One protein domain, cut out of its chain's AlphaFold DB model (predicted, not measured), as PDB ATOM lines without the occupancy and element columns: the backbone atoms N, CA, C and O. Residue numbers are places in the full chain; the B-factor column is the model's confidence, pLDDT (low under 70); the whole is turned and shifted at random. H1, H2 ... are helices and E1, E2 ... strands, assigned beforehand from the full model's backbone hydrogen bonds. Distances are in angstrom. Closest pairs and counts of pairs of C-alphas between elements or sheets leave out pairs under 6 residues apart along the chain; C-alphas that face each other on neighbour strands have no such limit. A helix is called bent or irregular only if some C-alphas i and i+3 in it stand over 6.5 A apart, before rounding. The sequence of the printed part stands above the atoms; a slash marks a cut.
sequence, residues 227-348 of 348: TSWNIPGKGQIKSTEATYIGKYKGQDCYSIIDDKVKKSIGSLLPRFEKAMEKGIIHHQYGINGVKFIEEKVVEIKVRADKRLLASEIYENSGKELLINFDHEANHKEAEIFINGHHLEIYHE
ATOM      1  N   THR A 227     170.617 228.535 157.758       77.69
ATOM      2  CA  THR A 227     169.962 229.641 157.083       77.69
ATOM      3  C   THR A 227     170.750 230.918 157.345       77.69
ATOM      4  O   THR A 227     171.622 230.952 158.221       77.69
ATOM      5  N   SER A 228     170.491 231.958 156.564       87.81
ATOM      6  CA  SER A 228     171.149 233.243 156.756       87.81
ATOM      7  C   SER A 228     170.243 234.403 156.400       87.81
ATOM      8  O   SER A 228     169.385 234.251 155.538       87.81
ATOM      9  N   TRP A 229     170.513 235.551 157.006       93.75
ATOM     10  CA  TRP A 229     169.856 236.823 156.727       93.75
ATOM     11  C   TRP A 229     170.895 237.858 156.323       93.75
ATOM     12  O   TRP A 229     171.961 237.939 156.934       93.75
ATOM     13  N   ASN A 230     170.585 238.669 155.322       90.69
ATOM     14  CA  ASN A 230     171.368 239.835 154.952       90.69
ATOM     15  C   ASN A 230     170.820 241.067 155.668       90.69
ATOM     16  O   ASN A 230     169.751 241.571 155.336       90.69
ATOM     17  N   ILE A 231     171.579 241.569 156.639       90.75
ATOM     18  CA  ILE A 231     171.217 242.777 157.375       90.75
ATOM     19  C   ILE A 231     171.953 243.979 156.759       90.75
ATOM     20  O   ILE A 231     173.195 243.971 156.702       90.75
ATOM     21  N   PRO A 232     171.237 245.035 156.325       85.44
ATOM     22  CA  PRO A 232     171.851 246.260 155.825       85.44
ATOM     23  C   PRO A 232     172.904 246.815 156.793       85.44
ATOM     24  O   PRO A 232     172.678 246.958 157.989       85.44
ATOM     25  N   GLY A 233     174.106 247.095 156.283       84.56
ATOM     26  CA  GLY A 233     175.206 247.645 157.085       84.56
ATOM     27  C   GLY A 233     175.909 246.665 158.038       84.56
ATOM     28  O   GLY A 233     176.949 247.031 158.585       84.56
ATOM     29  N   LYS A 234     175.414 245.429 158.204       84.44
ATOM     30  CA  LYS A 234     176.067 244.374 159.009       84.44
ATOM     31  C   LYS A 234     176.533 243.169 158.198       84.44
ATOM     32  O   LYS A 234     177.451 242.473 158.620       84.44
ATOM     33  N   GLY A 235     175.936 242.946 157.030       89.56
ATOM     34  CA  GLY A 235     176.240 241.800 156.180       89.56
ATOM     35  C   GLY A 235     175.418 240.568 156.551       89.56
ATOM     36  O   GLY A 235     174.313 240.674 157.080       89.56
ATOM     37  N   GLN A 236     175.948 239.397 156.210       92.81
ATOM     38  CA  GLN A 236     175.251 238.126 156.365       92.81
ATOM     39  C   GLN A 236     175.384 237.591 157.796       92.81
ATOM     40  O   GLN A 236     176.498 237.427 158.286       92.81
ATOM     41  N   ILE A 237     174.256 237.252 158.420       92.88
ATOM     42  CA  ILE A 237     174.169 236.569 159.717       92.88
ATOM     43  C   ILE A 237     173.669 235.152 159.490       92.88
ATOM     44  O   ILE A 237     172.658 234.967 158.816       92.88
ATOM     45  N   LYS A 238     174.341 234.145 160.050       88.81
ATOM     46  CA  LYS A 238     173.906 232.744 159.957       88.81
ATOM     47  C   LYS A 238     173.060 232.338 161.158       88.81
ATOM     48  O   LYS A 238     173.259 232.834 162.261       88.81
ATOM     49  N   SER A 239     172.190 231.342 160.990       83.12
ATOM     50  CA  SER A 239     171.406 230.779 162.104       83.12
ATOM     51  C   SER A 239     172.253 230.179 163.221       83.12
ATOM     52  O   SER A 239     171.804 230.121 164.356       83.12
ATOM     53  N   THR A 240     173.496 229.784 162.941       78.69
ATOM     54  CA  THR A 240     174.455 229.342 163.967       78.69
ATOM     55  C   THR A 240     174.946 230.472 164.877       78.69
ATOM     56  O   THR A 240     175.571 230.197 165.894       78.69
ATOM     57  N   GLU A 241     174.707 231.726 164.493       86.75
ATOM     58  CA  GLU A 241     175.082 232.940 165.228       86.75
ATOM     59  C   GLU A 241     173.867 233.589 165.919       86.75
ATOM     60  O   GLU A 241     174.016 234.614 166.582       86.75
ATOM     61  N   ALA A 242     172.675 233.004 165.762       90.50
ATOM     62  CA  ALA A 242     171.410 233.525 166.262       90.50
ATOM     63  C   ALA A 242     170.719 232.530 167.204       90.50
ATOM     64  O   ALA A 242     170.846 231.313 167.066       90.50
ATOM     65  N   THR A 243     169.941 233.052 168.148       88.94
ATOM     66  CA  THR A 243     169.130 232.243 169.061       88.94
ATOM     67  C   THR A 243     167.768 231.995 168.431       88.94
ATOM     68  O   THR A 243     167.085 232.948 168.073       88.94
ATOM     69  N   TYR A 244     167.346 230.737 168.291       86.31
ATOM     70  CA  TYR A 244     165.960 230.436 167.923       86.31
ATOM     71  C   TYR A 244     165.037 230.751 169.099       86.31
ATOM     72  O   TYR A 244     165.271 230.263 170.202       86.31
ATOM     73  N   ILE A 245     163.989 231.537 168.857       87.44
ATOM     74  CA  ILE A 245     163.098 232.047 169.911       87.44
ATOM     75  C   ILE A 245     161.653 231.549 169.780       87.44
ATOM     76  O   ILE A 245     160.786 231.956 170.551       87.44
ATOM     77  N   GLY A 246     161.376 230.656 168.829       80.31
ATOM     78  CA  GLY A 246     160.041 230.118 168.567       80.31
ATOM     79  C   GLY A 246     159.445 230.651 167.267       80.31
ATOM     80  O   GLY A 246     160.172 231.071 166.369       80.31
ATOM     81  N   LYS A 247     158.113 230.625 167.159       82.69
ATOM     82  CA  LYS A 247     157.404 231.050 165.948       82.69
ATOM     83  C   LYS A 247     156.662 232.363 166.160       82.69
ATOM     84  O   LYS A 247     155.925 232.516 167.130       82.69
ATOM     85  N   TYR A 248     156.780 233.277 165.205       84.50
ATOM     86  CA  TYR A 248     155.965 234.488 165.134       84.50
ATOM     87  C   TYR A 248     155.142 234.462 163.848       84.50
ATOM     88  O   TYR A 248     155.676 234.228 162.770       84.50
ATOM     89  N   LYS A 249     153.817 234.632 163.961       81.38
ATOM     90  CA  LYS A 249     152.875 234.553 162.821       81.38
ATOM     91  C   LYS A 249     153.059 233.287 161.954       81.38
ATOM     92  O   LYS A 249     152.828 233.302 160.750       81.38
ATOM     93  N   GLY A 250     153.446 232.173 162.583       73.81
ATOM     94  CA  GLY A 250     153.664 230.875 161.931       73.81
ATOM     95  C   GLY A 250     155.032 230.696 161.258       73.81
ATOM     96  O   GLY A 250     155.292 229.615 160.735       73.81
ATOM     97  N   GLN A 251     155.898 231.710 161.293       78.25
ATOM     98  CA  GLN A 251     157.260 231.676 160.759       78.25
ATOM     99  C   GLN A 251     158.274 231.434 161.877       78.25
ATOM    100  O   GLN A 251     158.110 231.951 162.984       78.25
ATOM    101  N   ASP A 252     159.322 230.664 161.586       84.38
ATOM    102  CA  ASP A 252     160.427 230.439 162.519       84.38
ATOM    103  C   ASP A 252     161.162 231.756 162.761       84.38
ATOM    104  O   ASP A 252     161.526 232.453 161.815       84.38
ATOM    105  N   CYS A 253     161.359 232.105 164.029       90.38
ATOM    106  CA  CYS A 253     161.905 233.385 164.436       90.38
ATOM    107  C   CYS A 253     163.180 233.189 165.254       90.38
ATOM    108  O   CYS A 253     163.248 232.368 166.172       90.38
ATOM    109  N   TYR A 254     164.185 233.987 164.926       94.00
ATOM    110  CA  TYR A 254     165.497 233.992 165.548       94.00
ATOM    111  C   TYR A 254     165.815 235.391 166.067       94.00
ATOM    112  O   TYR A 254     165.210 236.375 165.636       94.00
ATOM    113  N   SER A 255     166.779 235.502 166.972       95.31
ATOM    114  CA  SER A 255     167.238 236.790 167.474       95.31
ATOM    115  C   SER A 255     168.743 236.862 167.677       95.31
ATOM    116  O   SER A 255     169.399 235.878 168.023       95.31
ATOM    117  N   ILE A 256     169.274 238.069 167.508       95.50
ATOM    118  CA  ILE A 256     170.641 238.457 167.856       95.50
ATOM    119  C   ILE A 256     170.625 239.759 168.655       95.50
ATOM    120  O   ILE A 256     169.674 240.537 168.585       95.50
ATOM    121  N   ILE A 257     171.715 240.017 169.374       96.00
ATOM    122  CA  ILE A 257     171.994 241.318 169.992       96.00
ATOM    123  C   ILE A 257     173.095 241.995 169.170       96.00
ATOM    124  O   ILE A 257     174.127 241.376 168.895       96.00
ATOM    125  N   ASP A 258     172.885 243.250 168.778       93.69
ATOM    126  CA  ASP A 258     173.867 244.058 168.052       93.69
ATOM    127  C   ASP A 258     175.183 244.174 168.839       93.69
ATOM    128  O   ASP A 258     175.178 244.375 170.053       93.69
ATOM    129  N   ASP A 259     176.332 244.088 168.168       91.38
ATOM    130  CA  ASP A 259     177.640 244.128 168.834       91.38
ATOM    131  C   ASP A 259     177.918 245.434 169.599       91.38
ATOM    132  O   ASP A 259     178.643 245.426 170.598       91.38
ATOM    133  N   LYS A 260     177.361 246.569 169.163       90.69
ATOM    134  CA  LYS A 260     177.421 247.844 169.894       90.69
ATOM    135  C   LYS A 260     176.612 247.757 171.182       90.69
ATOM    136  O   LYS A 260     177.101 248.178 172.229       90.69
ATOM    137  N   VAL A 261     175.425 247.156 171.119       93.81
ATOM    138  CA  VAL A 261     174.572 246.920 172.289       93.81
ATOM    139  C   VAL A 261     175.229 245.931 173.245       93.81
ATOM    140  O   VAL A 261     175.321 246.230 174.431       93.81
ATOM    141  N   LYS A 262     175.789 244.814 172.751       92.44
ATOM    142  CA  LYS A 262     176.539 243.837 173.565       92.44
ATOM    143  C   LYS A 262     177.638 244.504 174.393       92.44
ATOM    144  O   LYS A 262     177.796 244.204 175.573       92.44
ATOM    145  N   LYS A 263     178.386 245.433 173.785       89.94
ATOM    146  CA  LYS A 263     179.435 246.203 174.475       89.94
ATOM    147  C   LYS A 263     178.872 247.116 175.563       89.94
ATOM    148  O   LYS A 263     179.516 247.264 176.595       89.94
ATOM    149  N   SER A 264     177.703 247.713 175.331       89.12
ATOM    150  CA  SER A 264     177.041 248.626 176.269       89.12
ATOM    151  C   SER A 264     176.463 247.897 177.487       89.12
ATOM    152  O   SER A 264     176.720 248.284 178.626       89.12
ATOM    153  N   ILE A 265     175.767 246.777 177.267       90.06
ATOM    154  CA  ILE A 265     175.116 246.013 178.342       90.06
ATOM    155  C   ILE A 265     176.101 245.215 179.211       90.06
ATOM    156  O   ILE A 265     175.772 244.866 180.346       90.06
ATOM    157  N   GLY A 266     177.307 244.927 178.707       87.69
ATOM    158  CA  GLY A 266     178.417 244.364 179.477       87.69
ATOM    159  C   GLY A 266     178.038 243.112 180.276       87.69
ATOM    160  O   GLY A 266     177.704 242.073 179.709       87.69
ATOM    161  N   SER A 267     178.074 243.208 181.609       86.31
ATOM    162  CA  SER A 267     177.779 242.094 182.523       86.31
ATOM    163  C   SER A 267     176.322 241.615 182.496       86.31
ATOM    164  O   SER A 267     176.029 240.551 183.039       86.31
ATOM    165  N   LEU A 268     175.407 242.364 181.872       85.69
ATOM    166  CA  LEU A 268     174.004 241.975 181.719       85.69
ATOM    167  C   LEU A 268     173.752 241.091 180.490       85.69
ATOM    168  O   LEU A 268     172.670 240.516 180.396       85.69
ATOM    169  N   LEU A 269     174.723 240.944 179.579       89.62
ATOM    170  CA  LEU A 269     174.580 240.141 178.358       89.62
ATOM    171  C   LEU A 269     174.024 238.722 178.617       89.62
ATOM    172  O   LEU A 269     173.016 238.387 177.992       89.62
ATOM    173  N   PRO A 270     174.546 237.936 179.585       85.75
ATOM    174  CA  PRO A 270     174.031 236.587 179.838       85.75
ATOM    175  C   PRO A 270     172.545 236.555 180.222       85.75
ATOM    176  O   PRO A 270     171.853 235.572 179.970       85.75
ATOM    177  N   ARG A 271     172.017 237.635 180.819       83.62
ATOM    178  CA  ARG A 271     170.594 237.725 181.184       83.62
ATOM    179  C   ARG A 271     169.709 237.900 179.957       83.62
ATOM    180  O   ARG A 271     168.633 237.310 179.896       83.62
ATOM    181  N   PHE A 272     170.151 238.707 178.995       89.25
ATOM    182  CA  PHE A 272     169.431 238.891 177.738       89.25
ATOM    183  C   PHE A 272     169.491 237.632 176.874       89.25
ATOM    184  O   PHE A 272     168.464 237.231 176.336       89.25
ATOM    185  N   GLU A 273     170.642 236.956 176.814       88.75
ATOM    186  CA  GLU A 273     170.775 235.656 176.142       88.75
ATOM    187  C   GLU A 273     169.821 234.619 176.740       88.75
ATOM    188  O   GLU A 273     169.021 234.030 176.016       88.75
ATOM    189  N   LYS A 274     169.776 234.510 178.072       80.69
ATOM    190  CA  LYS A 274     168.839 233.622 178.770       80.69
ATOM    191  C   LYS A 274     167.368 233.988 178.548       80.69
ATOM    192  O   LYS A 274     166.500 233.120 178.559       80.69
ATOM    193  N   ALA A 275     167.053 235.270 178.369       84.19
ATOM    194  CA  ALA A 275     165.704 235.706 178.023       84.19
ATOM    195  C   ALA A 275     165.339 235.341 176.570       84.19
ATOM    196  O   ALA A 275     164.210 234.927 176.326       84.19
ATOM    197  N   MET A 276     166.284 235.420 175.626       88.31
ATOM    198  CA  MET A 276     166.085 234.920 174.259       88.31
ATOM    199  C   MET A 276     165.875 233.402 174.244       88.31
ATOM    200  O   MET A 276     164.973 232.927 173.568       88.31
ATOM    201  N   GLU A 277     166.629 232.641 175.039       80.19
ATOM    202  CA  GLU A 277     166.478 231.179 175.153       80.19
ATOM    203  C   GLU A 277     165.108 230.736 175.684       80.19
ATOM    204  O   GLU A 277     164.661 229.634 175.381       80.19
ATOM    205  N   LYS A 278     164.422 231.585 176.458       75.69
ATOM    206  CA  LYS A 278     163.028 231.341 176.871       75.69
ATOM    207  C   LYS A 278     162.035 231.517 175.717       75.69
ATOM    208  O   LYS A 278     160.912 231.022 175.791       75.69
ATOM    209  N   GLY A 279     162.444 232.221 174.666       82.81
ATOM    210  CA  GLY A 279     161.666 232.469 173.467       82.81
ATOM    211  C   GLY A 279     160.598 233.550 173.607       82.81
ATOM    212  O   GLY A 279     160.654 234.420 174.484       82.81
ATOM    213  N   ILE A 280     159.641 233.513 172.681       84.94
ATOM    214  CA  ILE A 280     158.537 234.469 172.584       84.94
ATOM    215  C   ILE A 280     157.500 234.193 173.677       84.94
ATOM    216  O   ILE A 280     156.990 233.085 173.811       84.94
ATOM    217  N   ILE A 281     157.150 235.231 174.437       80.00
ATOM    218  CA  ILE A 281     156.194 235.165 175.541       80.00
ATOM    219  C   ILE A 281     154.905 235.891 175.155       80.00
ATOM    220  O   ILE A 281     154.913 237.076 174.823       80.00
ATOM    221  N   HIS A 282     153.775 235.198 175.295       64.75
ATOM    222  CA  HIS A 282     152.436 235.734 175.016       64.75
ATOM    223  C   HIS A 282     151.694 236.263 176.262       64.75
ATOM    224  O   HIS A 282     150.539 236.679 176.173       64.75
ATOM    225  N   HIS A 283     152.327 236.250 177.439       55.75
ATOM    226  CA  HIS A 283     151.721 236.653 178.713       55.75
ATOM    227  C   HIS A 283     152.309 237.949 179.292       55.75
ATOM    228  O   HIS A 283     153.502 238.228 179.185       55.75
ATOM    229  N   GLN A 284     151.446 238.731 179.949       42.53
ATOM    230  CA  GLN A 284     151.750 240.088 180.415       42.53
ATOM    231  C   GLN A 284     152.573 240.164 181.715       42.53
ATOM    232  O   GLN A 284     153.206 241.190 181.948       42.53
ATOM    233  N   TYR A 285     152.635 239.112 182.541       42.88
ATOM    234  CA  TYR A 285     153.125 239.240 183.923       42.88
ATOM    235  C   TYR A 285     154.288 238.301 184.268       42.88
ATOM    236  O   TYR A 285     154.226 237.107 183.998       42.88
ATOM    237  N   GLY A 286     155.332 238.861 184.892       46.62
ATOM    238  CA  GLY A 286     156.343 238.137 185.678       46.62
ATOM    239  C   GLY A 286     157.414 237.341 184.927       46.62
ATOM    240  O   GLY A 286     158.358 236.889 185.561       46.62
ATOM    241  N   ILE A 287     157.318 237.165 183.604       53.81
ATOM    242  CA  ILE A 287     158.276 236.336 182.853       53.81
ATOM    243  C   ILE A 287     159.147 237.204 181.930       53.81
ATOM    244  O   ILE A 287     158.634 237.946 181.082       53.81
ATOM    245  N   ASN A 288     160.470 237.100 182.109       68.44
ATOM    246  CA  ASN A 288     161.486 237.652 181.204       68.44
ATOM    247  C   ASN A 288     161.581 236.785 179.943       68.44
ATOM    248  O   ASN A 288     161.712 235.569 180.065       68.44
ATOM    249  N   GLY A 289     161.555 237.408 178.768       77.62
ATOM    250  CA  GLY A 289     161.707 236.780 177.452       77.62
ATOM    251  C   GLY A 289     161.308 237.751 176.347       77.62
ATOM    252  O   GLY A 289     161.132 238.940 176.621       77.62
ATOM    253  N   VAL A 290     161.187 237.260 175.115       89.19
ATOM    254  CA  VAL A 290     160.928 238.105 173.943       89.19
ATOM    255  C   VAL A 290     159.442 238.448 173.856       89.19
ATOM    256  O   VAL A 290     158.598 237.556 173.807       89.19
ATOM    257  N   LYS A 291     159.094 239.735 173.823       89.25
ATOM    258  CA  LYS A 291     157.703 240.204 173.776       89.25
ATOM    259  C   LYS A 291     157.469 241.083 172.564       89.25
ATOM    260  O   LYS A 291     158.187 242.049 172.350       89.25
ATOM    261  N   PHE A 292     156.420 240.785 171.812       87.81
ATOM    262  CA  PHE A 292     155.918 241.682 170.775       87.81
ATOM    263  C   PHE A 292     154.949 242.670 171.420       87.81
ATOM    264  O   PHE A 292     153.885 242.277 171.901       87.81
ATOM    265  N   ILE A 293     155.327 243.944 171.453       85.81
ATOM    266  CA  ILE A 293     154.557 245.012 172.086       85.81
ATOM    267  C   ILE A 293     153.757 245.737 171.009       85.81
ATOM    268  O   ILE A 293     154.332 246.364 170.121       85.81
ATOM    269  N   GLU A 294     152.427 245.620 171.085       75.00
ATOM    270  CA  GLU A 294     151.456 246.309 170.212       75.00
ATOM    271  C   GLU A 294     151.709 246.157 168.700       75.00
ATOM    272  O   GLU A 294     151.315 247.019 167.923       75.00
ATOM    273  N   GLU A 295     152.397 245.090 168.273       74.12
ATOM    274  CA  GLU A 295     152.908 244.939 166.896       74.12
ATOM    275  C   GLU A 295     153.782 246.116 166.411       74.12
ATOM    276  O   GLU A 295     153.965 246.302 165.212       74.12
ATOM    277  N   LYS A 296     154.332 246.914 167.333       83.75
ATOM    278  CA  LYS A 296     155.192 248.068 167.036       83.75
ATOM    279  C   LYS A 296     156.659 247.777 167.269       83.75
ATOM    280  O   LYS A 296     157.501 248.219 166.503       83.75
ATOM    281  N   VAL A 297     156.978 247.062 168.339       92.12
ATOM    282  CA  VAL A 297     158.367 246.751 168.678       92.12
ATOM    283  C   VAL A 297     158.454 245.380 169.313       92.12
ATOM    284  O   VAL A 297     157.469 244.836 169.822       92.12
ATOM    285  N   VAL A 298     159.660 244.845 169.321       94.06
ATOM    286  CA  VAL A 298     160.005 243.657 170.084       94.06
ATOM    287  C   VAL A 298     160.860 244.084 171.267       94.06
ATOM    288  O   VAL A 298     161.834 244.809 171.097       94.06
ATOM    289  N   GLU A 299     160.485 243.647 172.464       93.06
ATOM    290  CA  GLU A 299     161.143 243.986 173.721       93.06
ATOM    291  C   GLU A 299     161.679 242.730 174.412       93.06
ATOM    292  O   GLU A 299     160.998 241.706 174.507       93.06
ATOM    293  N   ILE A 300     162.876 242.848 174.983       92.06
ATOM    294  CA  ILE A 300     163.318 242.016 176.098       92.06
ATOM    295  C   ILE A 300     163.529 242.926 177.299       92.06
ATOM    296  O   ILE A 300     164.390 243.804 177.276       92.06
ATOM    297  N   LYS A 301     162.787 242.682 178.378       87.44
ATOM    298  CA  LYS A 301     163.010 243.327 179.676       87.44
ATOM    299  C   LYS A 301     163.824 242.400 180.572       87.44
ATOM    300  O   LYS A 301     163.476 241.231 180.744       87.44
ATOM    301  N   VAL A 302     164.876 242.945 181.172       81.19
ATOM    302  CA  VAL A 302     165.608 242.319 182.278       81.19
ATOM    303  C   VAL A 302     165.609 243.270 183.477       81.19
ATOM    304  O   VAL A 302     164.890 244.270 183.519       81.19
ATOM    305  N   ARG A 303     166.381 242.939 184.509       71.00
ATOM    306  CA  ARG A 303     166.488 243.753 185.723       71.00
ATOM    307  C   ARG A 303     167.204 245.081 185.528       71.00
ATOM    308  O   ARG A 303     167.725 245.375 184.460       71.00
ATOM    309  N   ALA A 304     167.255 245.851 186.619       68.12
ATOM    310  CA  ALA A 304     167.889 247.166 186.687       68.12
ATOM    311  C   ALA A 304     167.250 248.175 185.723       68.12
ATOM    312  O   ALA A 304     167.920 249.057 185.197       68.12
ATOM    313  N   ASP A 305     165.949 247.998 185.480       77.75
ATOM    314  CA  ASP A 305     165.163 248.767 184.523       77.75
ATOM    315  C   ASP A 305     165.677 248.695 183.071       77.75
ATOM    316  O   ASP A 305     165.291 249.508 182.240       77.75
ATOM    317  N   LYS A 306     166.522 247.711 182.736       87.00
ATOM    318  CA  LYS A 306     167.138 247.591 181.410       87.00
ATOM    319  C   LYS A 306     166.287 246.791 180.437       87.00
ATOM    320  O   LYS A 306     165.728 245.742 180.768       87.00
ATOM    321  N   ARG A 307     166.231 247.289 179.207       92.62
ATOM    322  CA  ARG A 307     165.499 246.711 178.085       92.62
ATOM    323  C   ARG A 307     166.371 246.686 176.844       92.62
ATOM    324  O   ARG A 307     167.178 247.592 176.637       92.62
ATOM    325  N   LEU A 308     166.160 245.667 176.025       95.94
ATOM    326  CA  LEU A 308     166.565 245.662 174.630       95.94
ATOM    327  C   LEU A 308     165.328 245.768 173.755       95.94
ATOM    328  O   LEU A 308     164.339 245.078 174.001       95.94
ATOM    329  N   LEU A 309     165.400 246.625 172.746       95.81
ATOM    330  CA  LEU A 309     164.318 246.893 171.814       95.81
ATOM    331  C   LEU A 309     164.799 246.648 170.385       95.81
ATOM    332  O   LEU A 309     165.978 246.826 170.078       95.81
ATOM    333  N   ALA A 310     163.868 246.227 169.539       96.38
ATOM    334  CA  ALA A 310     164.031 246.149 168.096       96.38
ATOM    335  C   ALA A 310     162.738 246.627 167.424       96.38
ATOM    336  O   ALA A 310     161.641 246.237 167.836       96.38
ATOM    337  N   SER A 311     162.861 247.446 166.384       94.00
ATOM    338  CA  SER A 311     161.746 247.831 165.501       94.00
ATOM    339  C   SER A 311     161.838 247.183 164.121       94.00
ATOM    340  O   SER A 311     160.924 247.335 163.322       94.00
ATOM    341  N   GLU A 312     162.907 246.438 163.839       94.25
ATOM    342  CA  GLU A 312     163.142 245.812 162.538       94.25
ATOM    343  C   GLU A 312     163.234 244.289 162.664       94.25
ATOM    344  O   GLU A 312     163.885 243.746 163.565       94.25
ATOM    345  N   ILE A 313     162.592 243.599 161.725       95.19
ATOM    346  CA  ILE A 313     162.677 242.154 161.534       95.19
ATOM    347  C   ILE A 313     163.129 241.892 160.104       95.19
ATOM    348  O   ILE A 313     162.570 242.445 159.160       95.19
ATOM    349  N   TYR A 314     164.110 241.018 159.930       96.06
ATOM    350  CA  TYR A 314     164.600 240.621 158.615       96.06
ATOM    351  C   TYR A 314     164.059 239.240 158.267       96.06
ATOM    352  O   TYR A 314     164.270 238.277 158.997       96.06
ATOM    353  N   GLU A 315     163.365 239.139 157.145       93.75
ATOM    354  CA  GLU A 315     162.865 237.900 156.580       93.75
ATOM    355  C   GLU A 315     163.802 237.450 155.462       93.75
ATOM    356  O   GLU A 315     164.018 238.171 154.486       93.75
ATOM    357  N   ASN A 316     164.349 236.246 155.595       88.06
ATOM    358  CA  ASN A 316     165.161 235.663 154.537       88.06
ATOM    359  C   ASN A 316     164.297 235.027 153.438       88.06
ATOM    360  O   ASN A 316     163.085 234.830 153.575       88.06
ATOM    361  N   SER A 317     164.945 234.602 152.354       80.75
ATOM    362  CA  SER A 317     164.281 233.832 151.286       80.75
ATOM    363  C   SER A 317     163.527 232.578 151.777       80.75
ATOM    364  O   SER A 317     162.564 232.145 151.137       80.75
ATOM    365  N   GLY A 318     163.933 232.007 152.917       72.38
ATOM    366  CA  GLY A 318     163.316 230.860 153.586       72.38
ATOM    367  C   GLY A 318     162.040 231.166 154.373       72.38
ATOM    368  O   GLY A 318     161.467 230.235 154.934       72.38
ATOM    369  N   LYS A 319     161.566 232.422 154.389       83.00
ATOM    370  CA  LYS A 319     160.433 232.880 155.215       83.00
ATOM    371  C   LYS A 319     160.696 232.770 156.720       83.00
ATOM    372  O   LYS A 319     159.750 232.721 157.503       83.00
ATOM    373  N   GLU A 320     161.963 232.724 157.119       88.00
ATOM    374  CA  GLU A 320     162.386 232.742 158.516       88.00
ATOM    375  C   GLU A 320     162.733 234.178 158.917       88.00
ATOM    376  O   GLU A 320     163.310 234.938 158.133       88.00
ATOM    377  N   LEU A 321     162.403 234.540 160.150       94.44
ATOM    378  CA  LEU A 321     162.532 235.886 160.690       94.44
ATOM    379  C   LEU A 321     163.766 236.007 161.585       94.44
ATOM    380  O   LEU A 321     164.053 235.111 162.377       94.44
ATOM    381  N   LEU A 322     164.452 237.143 161.517       96.69
ATOM    382  CA  LEU A 322     165.542 237.511 162.410       96.69
ATOM    383  C   LEU A 322     165.274 238.872 163.040       96.69
ATOM    384  O   LEU A 322     165.140 239.876 162.346       96.69
ATOM    385  N   ILE A 323     165.259 238.899 164.366       96.88
ATOM    386  CA  ILE A 323     165.149 240.109 165.175       96.88
ATOM    387  C   ILE A 323     166.551 240.533 165.592       96.88
ATOM    388  O   ILE A 323     167.295 239.764 166.202       96.88
ATOM    389  N   ASN A 324     166.912 241.771 165.286       95.56
ATOM    390  CA  ASN A 324     168.177 242.346 165.709       95.56
ATOM    391  C   ASN A 324     167.934 243.368 166.821       95.56
ATOM    392  O   ASN A 324     167.521 244.486 166.542       95.56
ATOM    393  N   PHE A 325     168.214 242.993 168.068       96.44
ATOM    394  CA  PHE A 325     168.136 243.913 169.200       96.44
ATOM    395  C   PHE A 325     169.293 244.911 169.155       96.44
ATOM    396  O   PHE A 325     170.429 244.583 169.507       96.44
ATOM    397  N   ASP A 326     168.995 246.126 168.708       94.62
ATOM    398  CA  ASP A 326     169.965 247.178 168.410       94.62
ATOM    399  C   ASP A 326     169.808 248.438 169.268       94.62
ATOM    400  O   ASP A 326     170.649 249.339 169.198       94.62
ATOM    401  N   HIS A 327     168.801 248.465 170.140       95.81
ATOM    402  CA  HIS A 327     168.556 249.575 171.040       95.81
ATOM    403  C   HIS A 327     168.517 249.120 172.503       95.81
ATOM    404  O   HIS A 327     167.729 248.255 172.881       95.81
ATOM    405  N   GLU A 328     169.362 249.721 173.342       95.31
ATOM    406  CA  GLU A 328     169.300 249.589 174.802       95.31
ATOM    407  C   GLU A 328     168.508 250.765 175.380       95.31
ATOM    408  O   GLU A 328     168.771 251.911 175.026       95.31
ATOM    409  N   ALA A 329     167.583 250.485 176.297       93.62
ATOM    410  CA  ALA A 329     166.742 251.504 176.915       93.62
ATOM    411  C   ALA A 329     166.460 251.220 178.398       93.62
ATOM    412  O   ALA A 329     166.458 250.071 178.850       93.62
ATOM    413  N   ASN A 330     166.168 252.278 179.153       89.88
ATOM    414  CA  ASN A 330     165.421 252.200 180.410       89.88
ATOM    415  C   ASN A 330     163.895 252.256 180.182       89.88
ATOM    416  O   ASN A 330     163.440 252.313 179.041       89.88
ATOM    417  N   HIS A 331     163.071 252.239 181.238       85.62
ATOM    418  CA  HIS A 331     161.610 252.261 181.081       85.62
ATOM    419  C   HIS A 331     161.089 253.470 180.306       85.62
ATOM    420  O   HIS A 331     160.257 253.304 179.414       85.62
ATOM    421  N   LYS A 332     161.582 254.671 180.624       89.56
ATOM    422  CA  LYS A 332     161.126 255.914 179.989       89.56
ATOM    423  C   LYS A 332     161.566 255.981 178.533       89.56
ATOM    424  O   LYS A 332     160.796 256.377 177.667       89.56
ATOM    425  N   GLU A 333     162.804 255.580 178.266       93.44
ATOM    426  CA  GLU A 333     163.340 255.494 176.905       93.44
ATOM    427  C   GLU A 333     162.564 254.472 176.074       93.44
ATOM    428  O   GLU A 333     162.244 254.745 174.920       93.44
ATOM    429  N   ALA A 334     162.181 253.341 176.672       90.06
ATOM    430  CA  ALA A 334     161.382 252.332 175.998       90.06
ATOM    431  C   ALA A 334     159.985 252.841 175.637       90.06
ATOM    432  O   ALA A 334     159.544 252.618 174.516       90.06
ATOM    433  N   GLU A 335     159.311 253.578 176.524       89.75
ATOM    434  CA  GLU A 335     158.026 254.208 176.192       89.75
ATOM    435  C   GLU A 335     158.152 255.191 175.024       89.75
ATOM    436  O   GLU A 335     157.308 255.204 174.128       89.75
ATOM    437  N   ILE A 336     159.214 256.001 175.002       92.94
ATOM    438  CA  ILE A 336     159.480 256.923 173.891       92.94
ATOM    439  C   ILE A 336     159.723 256.137 172.597       92.94
ATOM    440  O   ILE A 336     159.151 256.472 171.560       92.94
ATOM    441  N   PHE A 337     160.525 255.073 172.660       92.88
ATOM    442  CA  PHE A 337     160.836 254.229 171.512       92.88
ATOM    443  C   PHE A 337     159.579 253.541 170.958       92.88
ATOM    444  O   PHE A 337     159.306 253.664 169.766       92.88
ATOM    445  N   ILE A 338     158.772 252.906 171.818       89.75
ATOM    446  CA  ILE A 338     157.508 252.232 171.462       89.75
ATOM    447  C   ILE A 338     156.525 253.202 170.798       89.75
ATOM    448  O   ILE A 338     155.842 252.838 169.845       89.75
ATOM    449  N   ASN A 339     156.438 254.439 171.292       88.94
ATOM    450  CA  ASN A 339     155.530 255.444 170.738       88.94
ATOM    451  C   ASN A 339     156.046 256.085 169.442       88.94
ATOM    452  O   ASN A 339     155.247 256.624 168.678       88.94
ATOM    453  N   GLY A 340     157.360 256.057 169.210       88.94
ATOM    454  CA  GLY A 340     158.008 256.671 168.050       88.94
ATOM    455  C   GLY A 340     158.264 255.730 166.872       88.94
ATOM    456  O   GLY A 340     158.626 256.218 165.804       88.94
ATOM    457  N   HIS A 341     158.094 254.417 167.048       90.56
ATOM    458  CA  HIS A 341     158.434 253.410 166.040       90.56
ATOM    459  C   HIS A 341     157.258 252.484 165.713       90.56
ATOM    460  O   HIS A 341     156.301 252.334 166.477       90.56
ATOM    461  N   HIS A 342     157.373 251.832 164.560       89.31
ATOM    462  CA  HIS A 342     156.516 250.741 164.121       89.31
ATOM    463  C   HIS A 342     157.381 249.549 163.724       89.31
ATOM    464  O   HIS A 342     158.549 249.726 163.379       89.31
ATOM    465  N   LEU A 343     156.803 248.348 163.785       90.88
ATOM    466  CA  LEU A 343     157.538 247.131 163.493       90.88
ATOM    467  C   LEU A 343     157.611 246.981 161.982       90.88
ATOM    468  O   LEU A 343     156.585 246.810 161.321       90.88
ATOM    469  N   GLU A 344     158.816 247.038 161.443       92.50
ATOM    470  CA  GLU A 344     159.070 246.897 160.020       92.50
ATOM    471  C   GLU A 344     159.631 245.510 159.727       92.50
ATOM    472  O   GLU A 344     160.524 245.020 160.420       92.50
ATOM    473  N   ILE A 345     159.089 244.866 158.692       91.00
ATOM    474  CA  ILE A 345     159.579 243.576 158.207       91.00
ATOM    475  C   ILE A 345     160.239 243.811 156.853       91.00
ATOM    476  O   ILE A 345     159.583 244.191 155.883       91.00
ATOM    477  N   TYR A 346     161.545 243.593 156.805       91.50
ATOM    478  CA  TYR A 346     162.360 243.680 155.605       91.50
ATOM    479  C   TYR A 346     162.442 242.313 154.948       91.50
ATOM    480  O   TYR A 346     162.748 241.328 155.611       91.50
ATOM    481  N   HIS A 347     162.203 242.256 153.644       88.50
ATOM    482  CA  HIS A 347     162.287 241.021 152.871       88.50
ATOM    483  C   HIS A 347     163.538 241.048 151.989       88.50
ATOM    484  O   HIS A 347     163.805 242.068 151.348       88.50
ATOM    485  N   GLU A 348     164.286 239.941 151.974       77.38
ATOM    486  CA  GLU A 348     165.414 239.722 151.050       77.38
ATOM    487  C   GLU A 348     165.034 239.704 149.564       77.38
ATOM    488  O   GLU A 348     163.950 239.171 149.215       77.38
TER     489      GLU A 348
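Overview. This is residues 227 to 348 of the 348 residues of an uncharacterized protein of Rickettsia bellii str. RML Mogi (UniProt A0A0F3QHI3). Two twisted sheets, E3 E4 E9 E8 E11 and E5 E6 E7 E10, are partly face to face and share strand paths, E7 running on into E8 and E9 into E10, while the kinked helix H1 covers parts of both. H2 packs on the opposite face of the four-stranded sheet, and the small hairpin E1 E2 packs through E1 on E8. The printed part has 122 residues with named elements in the order E1 E2 E3 E4 H1 E5 E6 E7 E8 E9 E10 H2 E11, of the mixed class, helices and strands. The five-stranded sheet, in the order E3 E4 E9 E8 E11, is mixed; the other two are antiparallel. The whole is compact, with a radius of gyration of the C-alphas of 13.3 A and spans of 37 by 28 by 26 A.

Along the chain. Find C-alpha 228 at (171.149, 233.243, 156.756), where E1, residues 228 to 231, begins; E2 is 235 to 238. E3, 243 to 248, is 13.9 A long, and E4, 251 to 257, 19.9 A. H1, 259 to 277, starts at C-alpha 259 (177.640, 244.128, 168.834) and spans 18.2 A; it is irregular, C-alphas 264 and 267 being 9.1 A apart, with a kink of 121 degrees near residue 267. Then come E5, 290 to 293; E6, 297 to 301, 12.4 A; E7, 307 to 310; E8, 312 to 315; E9, 321 to 325, 13.0 A; E10, 327 to 329; H2, 331 to 340, 14.2 A; and E11, 344 to 347, ending at (162.287, 241.021, 152.871).

Arrangement. Look first at the hairpin E1 and E2, with N 229 and O 237 2.9 A apart; the closest C-alphas of E1 and E8, Trp 229 and Tyr 314, are 6.8 A apart. In the strongly twisted five-stranded sheet, E4 and E9 are parallel, N 254 to O 321 being 2.8 A. H1 is on this sheet at a height of 8.0 A, and Ile 245 of E3 and Met 276 have their closest C-alphas 6.0 A apart. E5 E6 E7 is a meander, each strand the antiparallel neighbour of the one before; N 298 to O 310 is 2.8 A. H1 and H2 are on opposite faces of the four-stranded sheet, making three layers, and are apart. In H2 every O i to N i+4 pair is within hydrogen-bond range, in H1 10 of 15.

Size, cuts and confidence. The C-alphas farthest apart, of Ala 304 and Ser 317, are 38.0 A apart, and the printed part has no cut. The link H1 to E5, residues 278 to 289, is long. The model's pLDDT is under 70 at residues 282 to 288 and 304.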